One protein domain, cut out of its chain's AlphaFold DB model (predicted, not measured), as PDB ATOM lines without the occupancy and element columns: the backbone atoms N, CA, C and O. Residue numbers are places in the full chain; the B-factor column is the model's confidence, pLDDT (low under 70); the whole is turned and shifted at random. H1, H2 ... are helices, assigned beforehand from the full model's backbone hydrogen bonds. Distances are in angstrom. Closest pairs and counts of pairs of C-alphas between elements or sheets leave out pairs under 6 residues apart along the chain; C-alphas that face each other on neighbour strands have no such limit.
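Overview. This is residues 680 to 792 of the 972 residues of the protein "VP2" of viral metagenome (UniProt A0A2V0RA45). What shape do these atoms make? One long helix, H1, runs along the domain; H3 and H4 pack on one side of it at steep angles, H2 packs on H4, and the first part of H6 packs on another side of H1, with the short H5 leading to it. Residues 680 to 685 of H1 stick out, and so do residues 787 to 792, of which 787 to 791 belong to H6. What is it built of? The printed part has 113 residues with six named helices in the order H1 to H6 and no named strand: the class is all helix. How large is it? It is compact, with a radius of gyration of the C-alphas of 14.9 A and spans of 43 by 29 by 29 A.

Arrangement. What does the first helix touch? H1, residues 680 to 703, and H4, residues 750 to 763, are the hubs, touching three helices each. With residues 686 to 693 alone H1 touches H3, residues 735 to 745, at a steep tilt of 60 degrees; the closest C-alphas, of Leu 690 and Met 737, are 6.6 A apart. With residues 697 to 701 alone it touches H4 at 67 degrees, a steep tilt only just short of about perpendicular, closest at the C-alphas of Ile 701 and Ala 762, 6.6 A apart. What else does H4 touch? It touches H3, about perpendicular at 78 degrees, with the closest C-alphas, of Leu 741 and Gly 753, 4.6 A apart. It also touches H2, residues 715 to 728, running opposite ways at 36 degrees, only just a steep tilt; the closest C-alphas, of Asp 723 and Lys 755, are 6.9 A apart. Where do the last two helices sit? H5, residues 767 to 775, is close to H1 but not clearly touching, with the closest C-alphas, of Leu 698 and Leu 773, 6.8 A apart. H6, residues 777 to 791, touches H1 the same way at 33 degrees, a shallow tilt only just short of steep, closest at the C-alphas of Cys 699 and Asn 779, 5.5 A apart; H6 is apart from H2, H3 and H4. Are the backbones in order? Every O i to N i+4 pair is within hydrogen-bond range in H2, H3, H4, H5 and H6, and 18 of 20 are in H1.

Along the chain. Where does the first helix lie? H1 runs 34.2 A from C-alpha 680 at (-44.669, -60.692, 41.568) to C-alpha 703 at (-23.247, -37.953, 55.561). How long are the others? From first to last C-alpha H2 is 20.1 A, H3 15.5 A, H4 19.4 A, H5 12.3 A and H6 21.0 A, ending at C-alpha 791 at (-17.526, -39.825, 71.496).

Size, cuts and confidence. Which links are long? The link H1 to H2, 11 residues, is long; the printed part has no cut. How far does it reach? The two C-alphas farthest apart, of Ala 680 and Arg 712, are 48.2 A apart. Where is confidence low? The mean pLDDT of the printed part is 70.8, and 46 residues are under 70, among them 703 to 730 and 763 to 772.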
ATOM      1  N   ALA A 680     -44.414 -61.458  40.348       67.75
ATOM      2  CA  ALA A 680     -44.669 -60.692  41.568       67.75
ATOM      3  C   ALA A 680     -43.556 -60.897  42.608       67.75
ATOM      4  O   ALA A 680     -42.948 -59.924  43.046       67.75
ATOM      5  N   ASN A 681     -43.180 -62.143  42.914       62.03
ATOM      6  CA  ASN A 681     -42.073 -62.438  43.835       62.03
ATOM      7  C   ASN A 681     -40.738 -61.824  43.363       62.03
ATOM      8  O   ASN A 681     -39.973 -61.288  44.170       62.03
ATOM      9  N   ALA A 682     -40.483 -61.824  42.051       71.94
ATOM     10  CA  ALA A 682     -39.324 -61.169  41.452       71.94
ATOM     11  C   ALA A 682     -39.402 -59.629  41.461       71.94
ATOM     12  O   ALA A 682     -38.358 -58.982  41.385       71.94
ATOM     13  N   ARG A 683     -40.593 -59.012  41.540       76.50
ATOM     14  CA  ARG A 683     -40.752 -57.566  41.799       76.50
ATOM     15  C   ARG A 683     -40.527 -57.255  43.277       76.50
ATOM     16  O   ARG A 683     -39.723 -56.383  43.581       76.50
ATOM     17  N   ASN A 684     -41.117 -58.034  44.182       67.81
ATOM     18  CA  ASN A 684     -40.961 -57.888  45.634       67.81
ATOM     19  C   ASN A 684     -39.480 -57.923  46.048       67.81
ATOM     20  O   ASN A 684     -39.024 -57.079  46.817       67.81
ATOM     21  N   HIS A 685     -38.703 -58.858  45.491       63.59
ATOM     22  CA  HIS A 685     -37.263 -58.927  45.737       63.59
ATOM     23  C   HIS A 685     -36.506 -57.693  45.213       63.59
ATOM     24  O   HIS A 685     -35.655 -57.163  45.920       63.59
ATOM     25  N   GLU A 686     -36.843 -57.203  44.015       76.12
ATOM     26  CA  GLU A 686     -36.228 -56.008  43.421       76.12
ATOM     27  C   GLU A 686     -36.532 -54.735  44.229       76.12
ATOM     28  O   GLU A 686     -35.638 -53.919  44.445       76.12
ATOM     29  N   PHE A 687     -37.755 -54.590  44.744       73.50
ATOM     30  CA  PHE A 687     -38.117 -53.488  45.638       73.50
ATOM     31  C   PHE A 687     -37.342 -53.536  46.965       73.50
ATOM     32  O   PHE A 687     -36.889 -52.495  47.433       73.50
ATOM     33  N   LEU A 688     -37.095 -54.728  47.521       69.94
ATOM     34  CA  LEU A 688     -36.259 -54.922  48.718       69.94
ATOM     35  C   LEU A 688     -34.748 -54.726  48.470       69.94
ATOM     36  O   LEU A 688     -33.995 -54.542  49.430       69.94
ATOM     37  N   GLU A 689     -34.272 -54.792  47.222       73.75
ATOM     38  CA  GLU A 689     -32.925 -54.322  46.863       73.75
ATOM     39  C   GLU A 689     -32.894 -52.792  46.701       73.75
ATOM     40  O   GLU A 689     -31.962 -52.140  47.170       73.75
ATOM     41  N   LEU A 690     -33.923 -52.208  46.080       76.62
ATOM     42  CA  LEU A 690     -34.020 -50.767  45.842       76.62
ATOM     43  C   LEU A 690     -34.209 -49.948  47.120       76.62
ATOM     44  O   LEU A 690     -33.564 -48.915  47.250       76.62
ATOM     45  N   ASP A 691     -35.028 -50.400  48.072       73.25
ATOM     46  CA  ASP A 691     -35.174 -49.765  49.391       73.25
ATOM     47  C   ASP A 691     -33.810 -49.621  50.091       73.25
ATOM     48  O   ASP A 691     -33.460 -48.545  50.574       73.25
ATOM     49  N   LYS A 692     -32.953 -50.648  50.023       71.56
ATOM     50  CA  LYS A 692     -31.583 -50.593  50.563       71.56
ATOM     51  C   LYS A 692     -30.707 -49.585  49.821       71.56
ATOM     52  O   LYS A 692     -30.026 -48.791  50.471       71.56
ATOM     53  N   ASP A 693     -30.757 -49.560  48.486       76.81
ATOM     54  CA  ASP A 693     -30.039 -48.554  47.690       76.81
ATOM     55  C   ASP A 693     -30.502 -47.125  48.030       76.81
ATOM     56  O   ASP A 693     -29.678 -46.215  48.138       76.81
ATOM     57  N   ILE A 694     -31.810 -46.911  48.216       78.75
ATOM     58  CA  ILE A 694     -32.409 -45.625  48.607       78.75
ATOM     59  C   ILE A 694     -31.922 -45.230  49.998       78.75
ATOM     60  O   ILE A 694     -31.418 -44.120  50.179       78.75
ATOM     61  N   GLN A 695     -32.015 -46.137  50.972       74.56
ATOM     62  CA  GLN A 695     -31.592 -45.894  52.346       74.56
ATOM     63  C   GLN A 695     -30.095 -45.563  52.427       74.56
ATOM     64  O   GLN A 695     -29.740 -44.565  53.057       74.56
ATOM     65  N   GLN A 696     -29.228 -46.306  51.726       74.25
ATOM     66  CA  GLN A 696     -27.799 -45.986  51.592       74.25
ATOM     67  C   GLN A 696     -27.571 -44.628  50.910       74.25
ATOM     68  O   GLN A 696     -26.744 -43.835  51.364       74.25
ATOM     69  N   THR A 697     -28.317 -44.312  49.847       78.38
ATOM     70  CA  THR A 697     -28.201 -43.027  49.129       78.38
ATOM     71  C   THR A 697     -28.591 -41.845  50.020       78.38
ATOM     72  O   THR A 697     -27.905 -40.820  50.034       78.38
ATOM     73  N   LEU A 698     -29.642 -41.997  50.829       77.25
ATOM     74  CA  LEU A 698     -30.058 -41.019  51.834       77.25
ATOM     75  C   LEU A 698     -29.025 -40.882  52.963       77.25
ATOM     76  O   LEU A 698     -28.696 -39.752  53.331       77.25
ATOM     77  N   CYS A 699     -28.425 -41.989  53.419       73.00
ATOM     78  CA  CYS A 699     -27.296 -41.951  54.351       73.00
ATOM     79  C   CYS A 699     -26.120 -41.158  53.765       73.00
ATOM     80  O   CYS A 699     -25.535 -40.348  54.473       73.00
ATOM     81  N   VAL A 700     -25.798 -41.302  52.472       73.31
ATOM     82  CA  VAL A 700     -24.740 -40.517  51.797       73.31
ATOM     83  C   VAL A 700     -25.093 -39.023  51.704       73.31
ATOM     84  O   VAL A 700     -24.227 -38.168  51.914       73.31
ATOM     85  N   ILE A 701     -26.357 -38.676  51.440       73.44
ATOM     86  CA  ILE A 701     -26.844 -37.282  51.394       73.44
ATOM     87  C   ILE A 701     -26.766 -36.612  52.775       73.44
ATOM     88  O   ILE A 701     -26.374 -35.444  52.884       73.44
ATOM     89  N   GLN A 702     -27.093 -37.359  53.831       70.31
ATOM     90  CA  GLN A 702     -26.962 -36.924  55.220       70.31
ATOM     91  C   GLN A 702     -25.485 -36.864  55.655       70.31
ATOM     92  O   GLN A 702     -25.059 -35.886  56.268       70.31
ATOM     93  N   ALA A 703     -24.678 -37.860  55.271       63.31
ATOM     94  CA  ALA A 703     -23.247 -37.953  55.561       63.31
ATOM     95  C   ALA A 703     -22.442 -36.779  54.985       63.31
ATOM     96  O   ALA A 703     -21.464 -36.341  55.587       63.31
ATOM     97  N   THR A 704     -22.868 -36.259  53.833       61.50
ATOM     98  CA  THR A 704     -22.255 -35.109  53.147       61.50
ATOM     99  C   THR A 704     -22.890 -33.762  53.516       61.50
ATOM    100  O   THR A 704     -22.562 -32.740  52.910       61.50
ATOM    101  N   GLU A 705     -23.777 -33.746  54.521       60.28
ATOM    102  CA  GLU A 705     -24.436 -32.551  55.066       60.28
ATOM    103  C   GLU A 705     -25.038 -31.642  53.986       60.28
ATOM    104  O   GLU A 705     -24.918 -30.415  54.014       60.28
ATOM    105  N   LEU A 706     -25.692 -32.237  52.986       53.84
ATOM    106  CA  LEU A 706     -26.269 -31.477  51.878       53.84
ATOM    107  C   LEU A 706     -27.497 -30.675  52.314       53.84
ATOM    108  O   LEU A 706     -27.589 -29.489  51.988       53.84
ATOM    109  N   VAL A 707     -28.370 -31.302  53.107       48.25
ATOM    110  CA  VAL A 707     -29.659 -30.752  53.559       48.25
ATOM    111  C   VAL A 707     -29.501 -29.733  54.694       48.25
ATOM    112  O   VAL A 707     -30.265 -28.775  54.766       48.25
ATOM    113  N   THR A 708     -28.486 -29.873  55.554       46.69
ATOM    114  CA  THR A 708     -28.285 -28.964  56.691       46.69
ATOM    115  C   THR A 708     -27.919 -27.549  56.230       46.69
ATOM    116  O   THR A 708     -26.861 -27.267  55.646       46.69
ATOM    117  N   SER A 709     -28.835 -26.629  56.525       45.72
ATOM    118  CA  SER A 709     -28.618 -25.190  56.460       45.72
ATOM    119  C   SER A 709     -27.878 -24.724  57.718       45.72
ATOM    120  O   SER A 709     -28.251 -25.105  58.822       45.72
ATOM    121  N   ASN A 710     -26.801 -23.942  57.540       37.00
ATOM    122  CA  ASN A 710     -26.288 -22.917  58.476       37.00
ATOM    123  C   ASN A 710     -24.910 -22.374  58.047       37.00
ATOM    124  O   ASN A 710     -24.612 -21.198  58.258       37.00
ATOM    125  N   VAL A 711     -24.063 -23.189  57.410       38.84
ATOM    126  CA  VAL A 711     -22.721 -22.755  56.977       38.84
ATOM    127  C   VAL A 711     -22.784 -22.020  55.633       38.84
ATOM    128  O   VAL A 711     -23.411 -22.485  54.685       38.84
ATOM    129  N   ARG A 712     -22.068 -20.892  55.513       40.69
ATOM    130  CA  ARG A 712     -21.917 -20.094  54.273       40.69
ATOM    131  C   ARG A 712     -21.004 -20.754  53.216       40.69
ATOM    132  O   ARG A 712     -20.248 -20.069  52.526       40.69
ATOM    133  N   THR A 713     -21.017 -22.079  53.095       47.97
ATOM    134  CA  THR A 713     -20.306 -22.795  52.029       47.97
ATOM    135  C   THR A 713     -21.070 -22.655  50.716       47.97
ATOM    136  O   THR A 713     -22.271 -22.900  50.650       47.97
ATOM    137  N   SER A 714     -20.383 -22.254  49.641       53.88
ATOM    138  CA  SER A 714     -21.004 -22.213  48.315       53.88
ATOM    139  C   SER A 714     -21.447 -23.615  47.892       53.88
ATOM    140  O   SER A 714     -20.746 -24.598  48.149       53.88
ATOM    141  N   THR A 715     -22.580 -23.714  47.193       56.91
ATOM    142  CA  THR A 715     -23.094 -24.983  46.648       56.91
ATOM    143  C   THR A 715     -22.038 -25.719  45.826       56.91
ATOM    144  O   THR A 715     -21.910 -26.929  45.951       56.91
ATOM    145  N   THR A 716     -21.185 -25.000  45.088       55.72
ATOM    146  CA  THR A 716     -20.028 -25.564  44.372       55.72
ATOM    147  C   THR A 716     -19.063 -26.337  45.281       55.72
ATOM    148  O   THR A 716     -18.566 -27.381  44.873       55.72
ATOM    149  N   LYS A 717     -18.804 -25.870  46.515       55.62
ATOM    150  CA  LYS A 717     -17.950 -26.588  47.477       55.62
ATOM    151  C   LYS A 717     -18.633 -27.846  48.018       55.62
ATOM    152  O   LYS A 717     -17.982 -28.886  48.040       55.62
ATOM    153  N   LYS A 718     -19.924 -27.781  48.383       56.31
ATOM    154  CA  LYS A 718     -20.693 -28.977  48.787       56.31
ATOM    155  C   LYS A 718     -20.721 -30.018  47.650       56.31
ATOM    156  O   LYS A 718     -20.389 -31.176  47.867       56.31
ATOM    157  N   LEU A 719     -20.994 -29.591  46.414       60.59
ATOM    158  CA  LEU A 719     -20.997 -30.455  45.224       60.59
ATOM    159  C   LEU A 719     -19.621 -31.073  44.922       60.59
ATOM    160  O   LEU A 719     -19.549 -32.251  44.589       60.59
ATOM    161  N   MET A 720     -18.521 -30.328  45.081       62.03
ATOM    162  CA  MET A 720     -17.169 -30.887  44.936       62.03
ATOM    163  C   MET A 720     -16.798 -31.871  46.053       62.03
ATOM    164  O   MET A 720     -16.046 -32.813  45.796       62.03
ATOM    165  N   ALA A 721     -17.313 -31.685  47.272       57.81
ATOM    166  CA  ALA A 721     -17.149 -32.650  48.357       57.81
ATOM    167  C   ALA A 721     -17.885 -33.963  48.041       57.81
ATOM    168  O   ALA A 721     -17.267 -35.023  48.096       57.81
ATOM    169  N   VAL A 722     -19.144 -33.889  47.592       62.16
ATOM    170  CA  VAL A 722     -19.928 -35.041  47.102       62.16
ATOM    171  C   VAL A 722     -19.241 -35.745  45.932       62.16
ATOM    172  O   VAL A 722     -19.119 -36.968  45.930       62.16
ATOM    173  N   ASP A 723     -18.739 -34.995  44.949       66.62
ATOM    174  CA  ASP A 723     -18.065 -35.577  43.786       66.62
ATOM    175  C   ASP A 723     -16.790 -36.340  44.164       66.62
ATOM    176  O   ASP A 723     -16.483 -37.348  43.521       66.62
ATOM    177  N   ARG A 724     -16.061 -35.888  45.194       64.75
ATOM    178  CA  ARG A 724     -14.926 -36.624  45.774       64.75
ATOM    179  C   ARG A 724     -15.404 -37.835  46.573       64.75
ATOM    180  O   ARG A 724     -14.930 -38.933  46.304       64.75
ATOM    181  N   PHE A 725     -16.368 -37.649  47.476       65.44
ATOM    182  CA  PHE A 725     -16.937 -38.704  48.320       65.44
ATOM    183  C   PHE A 725     -17.412 -39.887  47.470       65.44
ATOM    184  O   PHE A 725     -16.923 -40.993  47.646       65.44
ATOM    185  N   ILE A 726     -18.274 -39.652  46.475       69.56
ATOM    186  CA  ILE A 726     -18.794 -40.699  45.578       69.56
ATOM    187  C   ILE A 726     -17.686 -41.310  44.703       69.56
ATOM    188  O   ILE A 726     -17.755 -42.482  44.342       69.56
ATOM    189  N   SER A 727     -16.649 -40.548  44.341       68.94
ATOM    190  CA  SER A 727     -15.523 -41.119  43.592       68.94
ATOM    191  C   SER A 727     -14.736 -42.161  44.404       68.94
ATOM    192  O   SER A 727     -14.229 -43.101  43.787       68.94
ATOM    193  N   THR A 728     -14.683 -42.023  45.735       63.06
ATOM    194  CA  THR A 728     -13.950 -42.913  46.660       63.06
ATOM    195  C   THR A 728     -14.838 -43.980  47.319       63.06
ATOM    196  O   THR A 728     -14.418 -45.127  47.435       63.06
ATOM    197  N   TYR A 729     -16.064 -43.626  47.716       60.91
ATOM    198  CA  TYR A 729     -16.960 -44.405  48.586       60.91
ATOM    199  C   TYR A 729     -18.351 -44.601  47.949       60.91
ATOM    200  O   TYR A 729     -19.380 -44.248  48.522       60.91
ATOM    201  N   MET A 730     -18.394 -45.112  46.717       69.94
ATOM    202  CA  MET A 730     -19.658 -45.475  46.061       69.94
ATOM    203  C   MET A 730     -20.204 -46.798  46.641       69.94
ATOM    204  O   MET A 730     -19.457 -47.780  46.632       69.94
ATOM    205  N   PRO A 731     -21.476 -46.865  47.084       70.00
ATOM    206  CA  PRO A 731     -22.078 -48.098  47.595       70.00
ATOM    207  C   PRO A 731     -22.334 -49.144  46.493       70.00
ATOM    208  O   PRO A 731     -22.318 -48.850  45.292       70.00
ATOM    209  N   LYS A 732     -22.575 -50.395  46.906       75.06
ATOM    210  CA  LYS A 732     -22.849 -51.537  46.014       75.06
ATOM    211  C   LYS A 732     -24.317 -51.565  45.570       75.06
ATOM    212  O   LYS A 732     -25.101 -52.339  46.100       75.06
ATOM    213  N   LEU A 733     -24.646 -50.765  44.561       80.56
ATOM    214  CA  LEU A 733     -26.018 -50.642  44.049       80.56
ATOM    215  C   LEU A 733     -26.606 -51.970  43.526       80.56
ATOM    216  O   LEU A 733     -25.877 -52.765  42.918       80.56
ATOM    217  N   SER A 734     -27.925 -52.154  43.648       82.50
ATOM    218  CA  SER A 734     -28.733 -53.218  43.015       82.50
ATOM    219  C   SER A 734     -28.660 -53.200  41.486       82.50
ATOM    220  O   SER A 734     -28.071 -52.305  40.871       82.50
ATOM    221  N   ASN A 735     -29.232 -54.194  40.805       86.75
ATOM    222  CA  ASN A 735     -29.292 -54.167  39.336       86.75
ATOM    223  C   ASN A 735     -30.364 -53.202  38.802       86.75
ATOM    224  O   ASN A 735     -30.132 -52.557  37.778       86.75
ATOM    225  N   ALA A 736     -31.482 -53.030  39.509       86.06
ATOM    226  CA  ALA A 736     -32.531 -52.091  39.115       86.06
ATOM    227  C   ALA A 736     -32.066 -50.630  39.210       86.06
ATOM    228  O   ALA A 736     -32.210 -49.880  38.243       86.06
ATOM    229  N   MET A 737     -31.390 -50.249  40.300       88.12
ATOM    230  CA  MET A 737     -30.801 -48.913  40.432       88.12
ATOM    231  C   MET A 737     -29.762 -48.646  39.336       88.12
ATOM    232  O   MET A 737     -29.808 -47.598  38.694       88.12
ATOM    233  N   LYS A 738     -28.867 -49.602  39.029       88.94
ATOM    234  CA  LYS A 738     -27.920 -49.457  37.900       88.94
ATOM    235  C   LYS A 738     -28.638 -49.165  36.577       88.94
ATOM    236  O   LYS A 738     -28.169 -48.310  35.825       88.94
ATOM    237  N   ASN A 739     -29.759 -49.834  36.298       88.94
ATOM    238  CA  ASN A 739     -30.541 -49.613  35.079       88.94
ATOM    239  C   ASN A 739     -31.143 -48.197  35.040       88.94
ATOM    240  O   ASN A 739     -30.939 -47.480  34.061       88.94
ATOM    241  N   ILE A 740     -31.794 -47.759  36.123       88.75
ATOM    242  CA  ILE A 740     -32.378 -46.409  36.250       88.75
ATOM    243  C   ILE A 740     -31.298 -45.322  36.076       88.75
ATOM    244  O   ILE A 740     -31.482 -44.365  35.324       88.75
ATOM    245  N   LEU A 741     -30.124 -45.489  36.690       88.31
ATOM    246  CA  LEU A 741     -29.002 -44.543  36.578       88.31
ATOM    247  C   LEU A 741     -28.320 -44.545  35.196       88.31
ATOM    248  O   LEU A 741     -27.724 -43.541  34.790       88.31
ATOM    249  N   THR A 742     -28.404 -45.658  34.464       85.94
ATOM    250  CA  THR A 742     -27.935 -45.761  33.072       85.94
ATOM    251  C   THR A 742     -28.852 -44.964  32.141       85.94
ATOM    252  O   THR A 742     -28.356 -44.223  31.291       85.94
ATOM    253  N   LEU A 743     -30.176 -45.028  32.356       83.88
ATOM    254  CA  LEU A 743     -31.143 -44.161  31.672       83.88
ATOM    255  C   LEU A 743     -30.865 -42.683  31.993       83.88
ATOM    256  O   LEU A 743     -30.613 -41.908  31.073       83.88
ATOM    257  N   ALA A 744     -30.788 -42.315  33.277       79.94
ATOM    258  CA  ALA A 744     -30.647 -40.922  33.731       79.94
ATOM    259  C   ALA A 744     -29.328 -40.234  33.331       79.94
ATOM    260  O   ALA A 744     -29.275 -39.014  33.185       79.94
ATOM    261  N   SER A 745     -28.241 -40.991  33.141       76.50
ATOM    262  CA  SER A 745     -26.973 -40.433  32.639       76.50
ATOM    263  C   SER A 745     -26.839 -40.460  31.113       76.50
ATOM    264  O   SER A 745     -25.878 -39.899  30.586       76.50
ATOM    265  N   HIS A 746     -27.750 -41.146  30.410       74.44
ATOM    266  CA  HIS A 746     -27.618 -41.524  28.995       74.44
ATOM    267  C   HIS A 746     -26.243 -42.157  28.668       74.44
ATOM    268  O   HIS A 746     -25.705 -41.995  27.569       74.44
ATOM    269  N   SER A 747     -25.633 -42.845  29.641       69.44
ATOM    270  CA  SER A 747     -24.245 -43.305  29.585       69.44
ATOM    271  C   SER A 747     -24.059 -44.628  30.323       69.44
ATOM    272  O   SER A 747     -24.828 -44.972  31.215       69.44
ATOM    273  N   THR A 748     -22.985 -45.351  30.007       71.31
ATOM    274  CA  THR A 748     -22.576 -46.543  30.764       71.31
ATOM    275  C   THR A 748     -21.776 -46.223  32.034       71.31
ATOM    276  O   THR A 748     -21.427 -47.147  32.769       71.31
ATOM    277  N   ASP A 749     -21.478 -44.948  32.331       81.31
ATOM    278  CA  ASP A 749     -20.823 -44.573  33.588       81.31
ATOM    279  C   ASP A 749     -21.853 -44.382  34.707       81.31
ATOM    280  O   ASP A 749     -22.345 -43.278  34.966       81.31
ATOM    281  N   ILE A 750     -22.109 -45.472  35.428       82.50
ATOM    282  CA  ILE A 750     -22.993 -45.511  36.599       82.50
ATOM    283  C   ILE A 750     -22.538 -44.499  37.675       82.50
ATOM    284  O   ILE A 750     -23.380 -43.986  38.414       82.50
ATOM    285  N   LYS A 751     -21.245 -44.125  37.753       84.44
ATOM    286  CA  LYS A 751     -20.780 -43.086  38.696       84.44
ATOM    287  C   LYS A 751     -21.319 -41.704  38.336       84.44
ATOM    288  O   LYS A 751     -21.626 -40.928  39.241       84.44
ATOM    289  N   SER A 752     -21.455 -41.390  37.047       81.56
ATOM    290  CA  SER A 752     -22.064 -40.138  36.589       81.56
ATOM    291  C   SER A 752     -23.565 -40.095  36.899       81.56
ATOM    292  O   SER A 752     -24.040 -39.098  37.443       81.56
ATOM    293  N   GLY A 753     -24.280 -41.206  36.673       82.75
ATOM    294  CA  GLY A 753     -25.695 -41.353  37.023       82.75
ATOM    295  C   GLY A 753     -25.937 -41.242  38.527       82.75
ATOM    296  O   GLY A 753     -26.769 -40.450  38.957       82.75
ATOM    297  N   TYR A 754     -25.158 -41.946  39.353       86.06
ATOM    298  CA  TYR A 754     -25.292 -41.868  40.813       86.06
ATOM    299  C   TYR A 754     -25.007 -40.454  41.349       86.06
ATOM    300  O   TYR A 754     -25.712 -39.960  42.229       86.06
ATOM    301  N   LYS A 755     -24.037 -39.740  40.755       81.38
ATOM    302  CA  LYS A 755     -23.818 -38.310  41.032       81.38
ATOM    303  C   LYS A 755     -25.008 -37.447  40.614       81.38
ATOM    304  O   LYS A 755     -25.296 -36.481  41.313       81.38
ATOM    305  N   ALA A 756     -25.710 -37.766  39.527       79.75
ATOM    306  CA  ALA A 756     -26.942 -37.072  39.152       79.75
ATOM    307  C   ALA A 756     -28.071 -37.327  40.171       79.75
ATOM    308  O   ALA A 756     -28.644 -36.357  40.660       79.75
ATOM    309  N   LEU A 757     -28.312 -38.581  40.578       85.12
ATOM    310  CA  LEU A 757     -29.324 -38.938  41.587       85.12
ATOM    311  C   LEU A 757     -29.080 -38.238  42.933       85.12
ATOM    312  O   LEU A 757     -29.978 -37.578  43.452       85.12
ATOM    313  N   VAL A 758     -27.861 -38.315  43.478       80.94
ATOM    314  CA  VAL A 758     -27.518 -37.664  44.759       80.94
ATOM    315  C   VAL A 758     -27.703 -36.144  44.678       80.94
ATOM    316  O   VAL A 758     -28.176 -35.529  45.632       80.94
ATOM    317  N   ARG A 759     -27.386 -35.521  43.533       76.31
ATOM    318  CA  ARG A 759     -27.621 -34.085  43.302       76.31
ATOM    319  C   ARG A 759     -29.102 -33.741  43.140       76.31
ATOM    320  O   ARG A 759     -29.492 -32.667  43.585       76.31
ATOM    321  N   ALA A 760     -29.900 -34.607  42.517       78.62
ATOM    322  CA  ALA A 760     -31.340 -34.420  42.359       78.62
ATOM    323  C   ALA A 760     -32.037 -34.477  43.724       78.62
ATOM    324  O   ALA A 760     -32.628 -33.484  44.137       78.62
ATOM    325  N   LEU A 761     -31.844 -35.568  44.474       77.38
ATOM    326  CA  LEU A 761     -32.369 -35.737  45.833       77.38
ATOM    327  C   LEU A 761     -31.944 -34.586  46.761       77.38
ATOM    328  O   LEU A 761     -32.783 -33.976  47.414       77.38
ATOM    329  N   ALA A 762     -30.659 -34.215  46.777       71.06
ATOM    330  CA  ALA A 762     -30.186 -33.071  47.564       71.06
ATOM    331  C   ALA A 762     -30.739 -31.714  47.081       71.06
ATOM    332  O   ALA A 762     -30.876 -30.783  47.875       71.06
ATOM    333  N   GLY A 763     -31.044 -31.592  45.787       64.69
ATOM    334  CA  GLY A 763     -31.652 -30.413  45.168       64.69
ATOM    335  C   GLY A 763     -33.143 -30.245  45.475       64.69
ATOM    336  O   GLY A 763     -33.650 -29.132  45.378       64.69
ATOM    337  N   MET A 764     -33.829 -31.303  45.922       67.06
ATOM    338  CA  MET A 764     -35.223 -31.270  46.396       67.06
ATOM    339  C   MET A 764     -35.381 -30.669  47.810       67.06
ATOM    340  O   MET A 764     -36.407 -30.873  48.456       67.06
ATOM    341  N   SER A 765     -34.366 -29.958  48.316       54.34
ATOM    342  CA  SER A 765     -34.264 -29.445  49.689       54.34
ATOM    343  C   SER A 765     -35.574 -28.841  50.220       54.34
ATOM    344  O   SER A 765     -36.007 -27.776  49.771       54.34
ATOM    345  N   GLY A 766     -36.184 -29.504  51.204       55.94
ATOM    346  CA  GLY A 766     -37.479 -29.134  51.768       55.94
ATOM    347  C   GLY A 766     -37.947 -30.113  52.853       55.94
ATOM    348  O   GLY A 766     -37.284 -31.126  53.095       55.94
ATOM    349  N   PRO A 767     -39.098 -29.842  53.499       55.78
ATOM    350  CA  PRO A 767     -39.565 -30.601  54.662       55.78
ATOM    351  C   PRO A 767     -39.845 -32.078  54.358       55.78
ATOM    352  O   PRO A 767     -39.685 -32.907  55.245       55.78
ATOM    353  N   ASN A 768     -40.204 -32.426  53.119       62.25
ATOM    354  CA  ASN A 768     -40.446 -33.816  52.719       62.25
ATOM    355  C   ASN A 768     -39.161 -34.653  52.814       62.25
ATOM    356  O   ASN A 768     -39.182 -35.735  53.386       62.25
ATOM    357  N   LEU A 769     -38.028 -34.134  52.324       69.56
ATOM    358  CA  LEU A 769     -36.746 -34.833  52.430       69.56
ATOM    359  C   LEU A 769     -36.298 -34.942  53.893       69.56
ATOM    360  O   LEU A 769     -35.806 -35.987  54.296       69.56
ATOM    361  N   GLU A 770     -36.509 -33.908  54.714       67.62
ATOM    362  CA  GLU A 770     -36.252 -34.012  56.157       67.62
ATOM    363  C   GLU A 770     -37.154 -35.036  56.862       67.62
ATOM    364  O   GLU A 770     -36.706 -35.669  57.816       67.62
ATOM    365  N   LEU A 771     -38.401 -35.214  56.417       69.38
ATOM    366  CA  LEU A 771     -39.317 -36.221  56.954       69.38
ATOM    367  C   LEU A 771     -38.822 -37.636  56.625       69.38
ATOM    368  O   LEU A 771     -38.650 -38.446  57.534       69.38
ATOM    369  N   GLU A 772     -38.522 -37.907  55.352       68.69
ATOM    370  CA  GLU A 772     -37.991 -39.202  54.906       68.69
ATOM    371  C   GLU A 772     -36.631 -39.510  55.548       68.69
ATOM    372  O   GLU A 772     -36.396 -40.634  55.995       68.69
ATOM    373  N   LEU A 773     -35.759 -38.502  55.699       70.19
ATOM    374  CA  LEU A 773     -34.486 -38.669  56.401       70.19
ATOM    375  C   LEU A 773     -34.668 -39.080  57.874       70.19
ATOM    376  O   LEU A 773     -33.850 -39.852  58.367       70.19
ATOM    377  N   ARG A 774     -35.719 -38.601  58.560       70.88
ATOM    378  CA  ARG A 774     -36.022 -38.933  59.969       70.88
ATOM    379  C   ARG A 774     -36.724 -40.282  60.145       70.88
ATOM    380  O   ARG A 774     -36.455 -40.956  61.135       70.88
ATOM    381  N   LYS A 775     -37.614 -40.671  59.221       68.00
ATOM    382  CA  LYS A 775     -38.257 -42.001  59.226       68.00
ATOM    383  C   LYS A 775     -37.201 -43.106  59.130       68.00
ATOM    384  O   LYS A 775     -37.131 -43.983  59.992       68.00
ATOM    385  N   ASN A 776     -36.359 -42.993  58.100       71.00
ATOM    386  CA  ASN A 776     -35.366 -43.971  57.669       71.00
ATOM    387  C   ASN A 776     -34.540 -44.550  58.850       71.00
ATOM    388  O   ASN A 776     -33.790 -43.804  59.492       71.00
ATOM    389  N   PRO A 777     -34.635 -45.867  59.138       68.25
ATOM    390  CA  PRO A 777     -33.910 -46.488  60.245       68.25
ATOM    391  C   PRO A 777     -32.392 -46.498  60.028       68.25
ATOM    392  O   PRO A 777     -31.651 -46.273  60.984       68.25
ATOM    393  N   MET A 778     -31.907 -46.653  58.789       71.50
ATOM    394  CA  MET A 778     -30.471 -46.565  58.480       71.50
ATOM    395  C   MET A 778     -29.902 -45.179  58.781       71.50
ATOM    396  O   MET A 778     -28.787 -45.088  59.280       71.50
ATOM    397  N   ASN A 779     -30.661 -44.101  58.565       73.19
ATOM    398  CA  ASN A 779     -30.217 -42.754  58.937       73.19
ATOM    399  C   ASN A 779     -30.127 -42.560  60.451       73.19
ATOM    400  O   ASN A 779     -29.210 -41.877  60.905       73.19
ATOM    401  N   ARG A 780     -31.064 -43.128  61.222       75.12
ATOM    402  CA  ARG A 780     -31.042 -43.083  62.693       75.12
ATOM    403  C   ARG A 780     -29.866 -43.892  63.243       75.12
ATOM    404  O   ARG A 780     -29.096 -43.386  64.052       75.12
ATOM    405  N   ILE A 781     -29.652 -45.092  62.711       73.56
ATOM    406  CA  ILE A 781     -28.499 -45.934  63.047       73.56
ATOM    407  C   ILE A 781     -27.173 -45.271  62.631       73.56
ATOM    408  O   ILE A 781     -26.222 -45.255  63.408       73.56
ATOM    409  N   HIS A 782     -27.102 -44.651  61.449       75.00
ATOM    410  CA  HIS A 782     -25.924 -43.899  61.003       75.00
ATOM    411  C   HIS A 782     -25.631 -42.703  61.914       75.00
ATOM    412  O   HIS A 782     -24.467 -42.450  62.205       75.00
ATOM    413  N   GLN A 783     -26.656 -42.004  62.420       77.75
ATOM    414  CA  GLN A 783     -26.479 -40.945  63.421       77.75
ATOM    415  C   GLN A 783     -25.896 -41.485  64.733       77.75
ATOM    416  O   GLN A 783     -24.932 -40.901  65.224       77.75
ATOM    417  N   GLU A 784     -26.396 -42.607  65.258       78.94
ATOM    418  CA  GLU A 784     -25.857 -43.217  66.485       78.94
ATOM    419  C   GLU A 784     -24.428 -43.752  66.318       78.94
ATOM    420  O   GLU A 784     -23.595 -43.561  67.201       78.94
ATOM    421  N   ILE A 785     -24.095 -44.352  65.170       76.31
ATOM    422  CA  ILE A 785     -22.718 -44.781  64.867       76.31
ATOM    423  C   ILE A 785     -21.796 -43.557  64.735       76.31
ATOM    424  O   ILE A 785     -20.683 -43.564  65.253       76.31
ATOM    425  N   VAL A 786     -22.250 -42.474  64.093       78.38
ATOM    426  CA  VAL A 786     -21.490 -41.213  64.014       78.38
ATOM    427  C   VAL A 786     -21.284 -40.592  65.397       78.38
ATOM    428  O   VAL A 786     -20.189 -40.101  65.661       78.38
ATOM    429  N   ALA A 787     -22.288 -40.636  66.277       80.69
ATOM    430  CA  ALA A 787     -22.176 -40.177  67.658       80.69
ATOM    431  C   ALA A 787     -21.172 -41.030  68.449       80.69
ATOM    432  O   ALA A 787     -20.198 -40.487  68.954       80.69
ATOM    433  N   ASN A 788     -21.320 -42.358  68.453       79.75
ATOM    434  CA  ASN A 788     -20.392 -43.282  69.113       79.75
ATOM    435  C   ASN A 788     -18.936 -43.101  68.626       79.75
ATOM    436  O   ASN A 788     -18.029 -43.076  69.456       79.75
ATOM    437  N   VAL A 789     -18.690 -42.885  67.326       78.81
ATOM    438  CA  VAL A 789     -17.334 -42.602  66.807       78.81
ATOM    439  C   VAL A 789     -16.826 -41.212  67.231       78.81
ATOM    440  O   VAL A 789     -15.648 -41.079  67.557       78.81
ATOM    441  N   LEU A 790     -17.683 -40.182  67.265       78.81
ATOM    442  CA  LEU A 790     -17.333 -38.840  67.767       78.81
ATOM    443  C   LEU A 790     -17.029 -38.838  69.275       78.81
ATOM    444  O   LEU A 790     -16.106 -38.150  69.703       78.81
ATOM    445  N   ASP A 791     -17.752 -39.636  70.058       80.31
ATOM    446  CA  ASP A 791     -17.526 -39.825  71.496       80.31
ATOM    447  C   ASP A 791     -16.208 -40.589  71.780       80.31
ATOM    448  O   ASP A 791     -15.662 -40.507  72.881       80.31
ATOM    449  N   ASN A 792     -15.676 -41.326  70.791       77.12
ATOM    450  CA  ASN A 792     -14.566 -42.279  70.944       77.12
ATOM    451  C   ASN A 792     -13.382 -42.068  69.971       77.12
ATOM    452  O   ASN A 792     -12.613 -43.003  69.755       77.12
TER     453      ASN A 792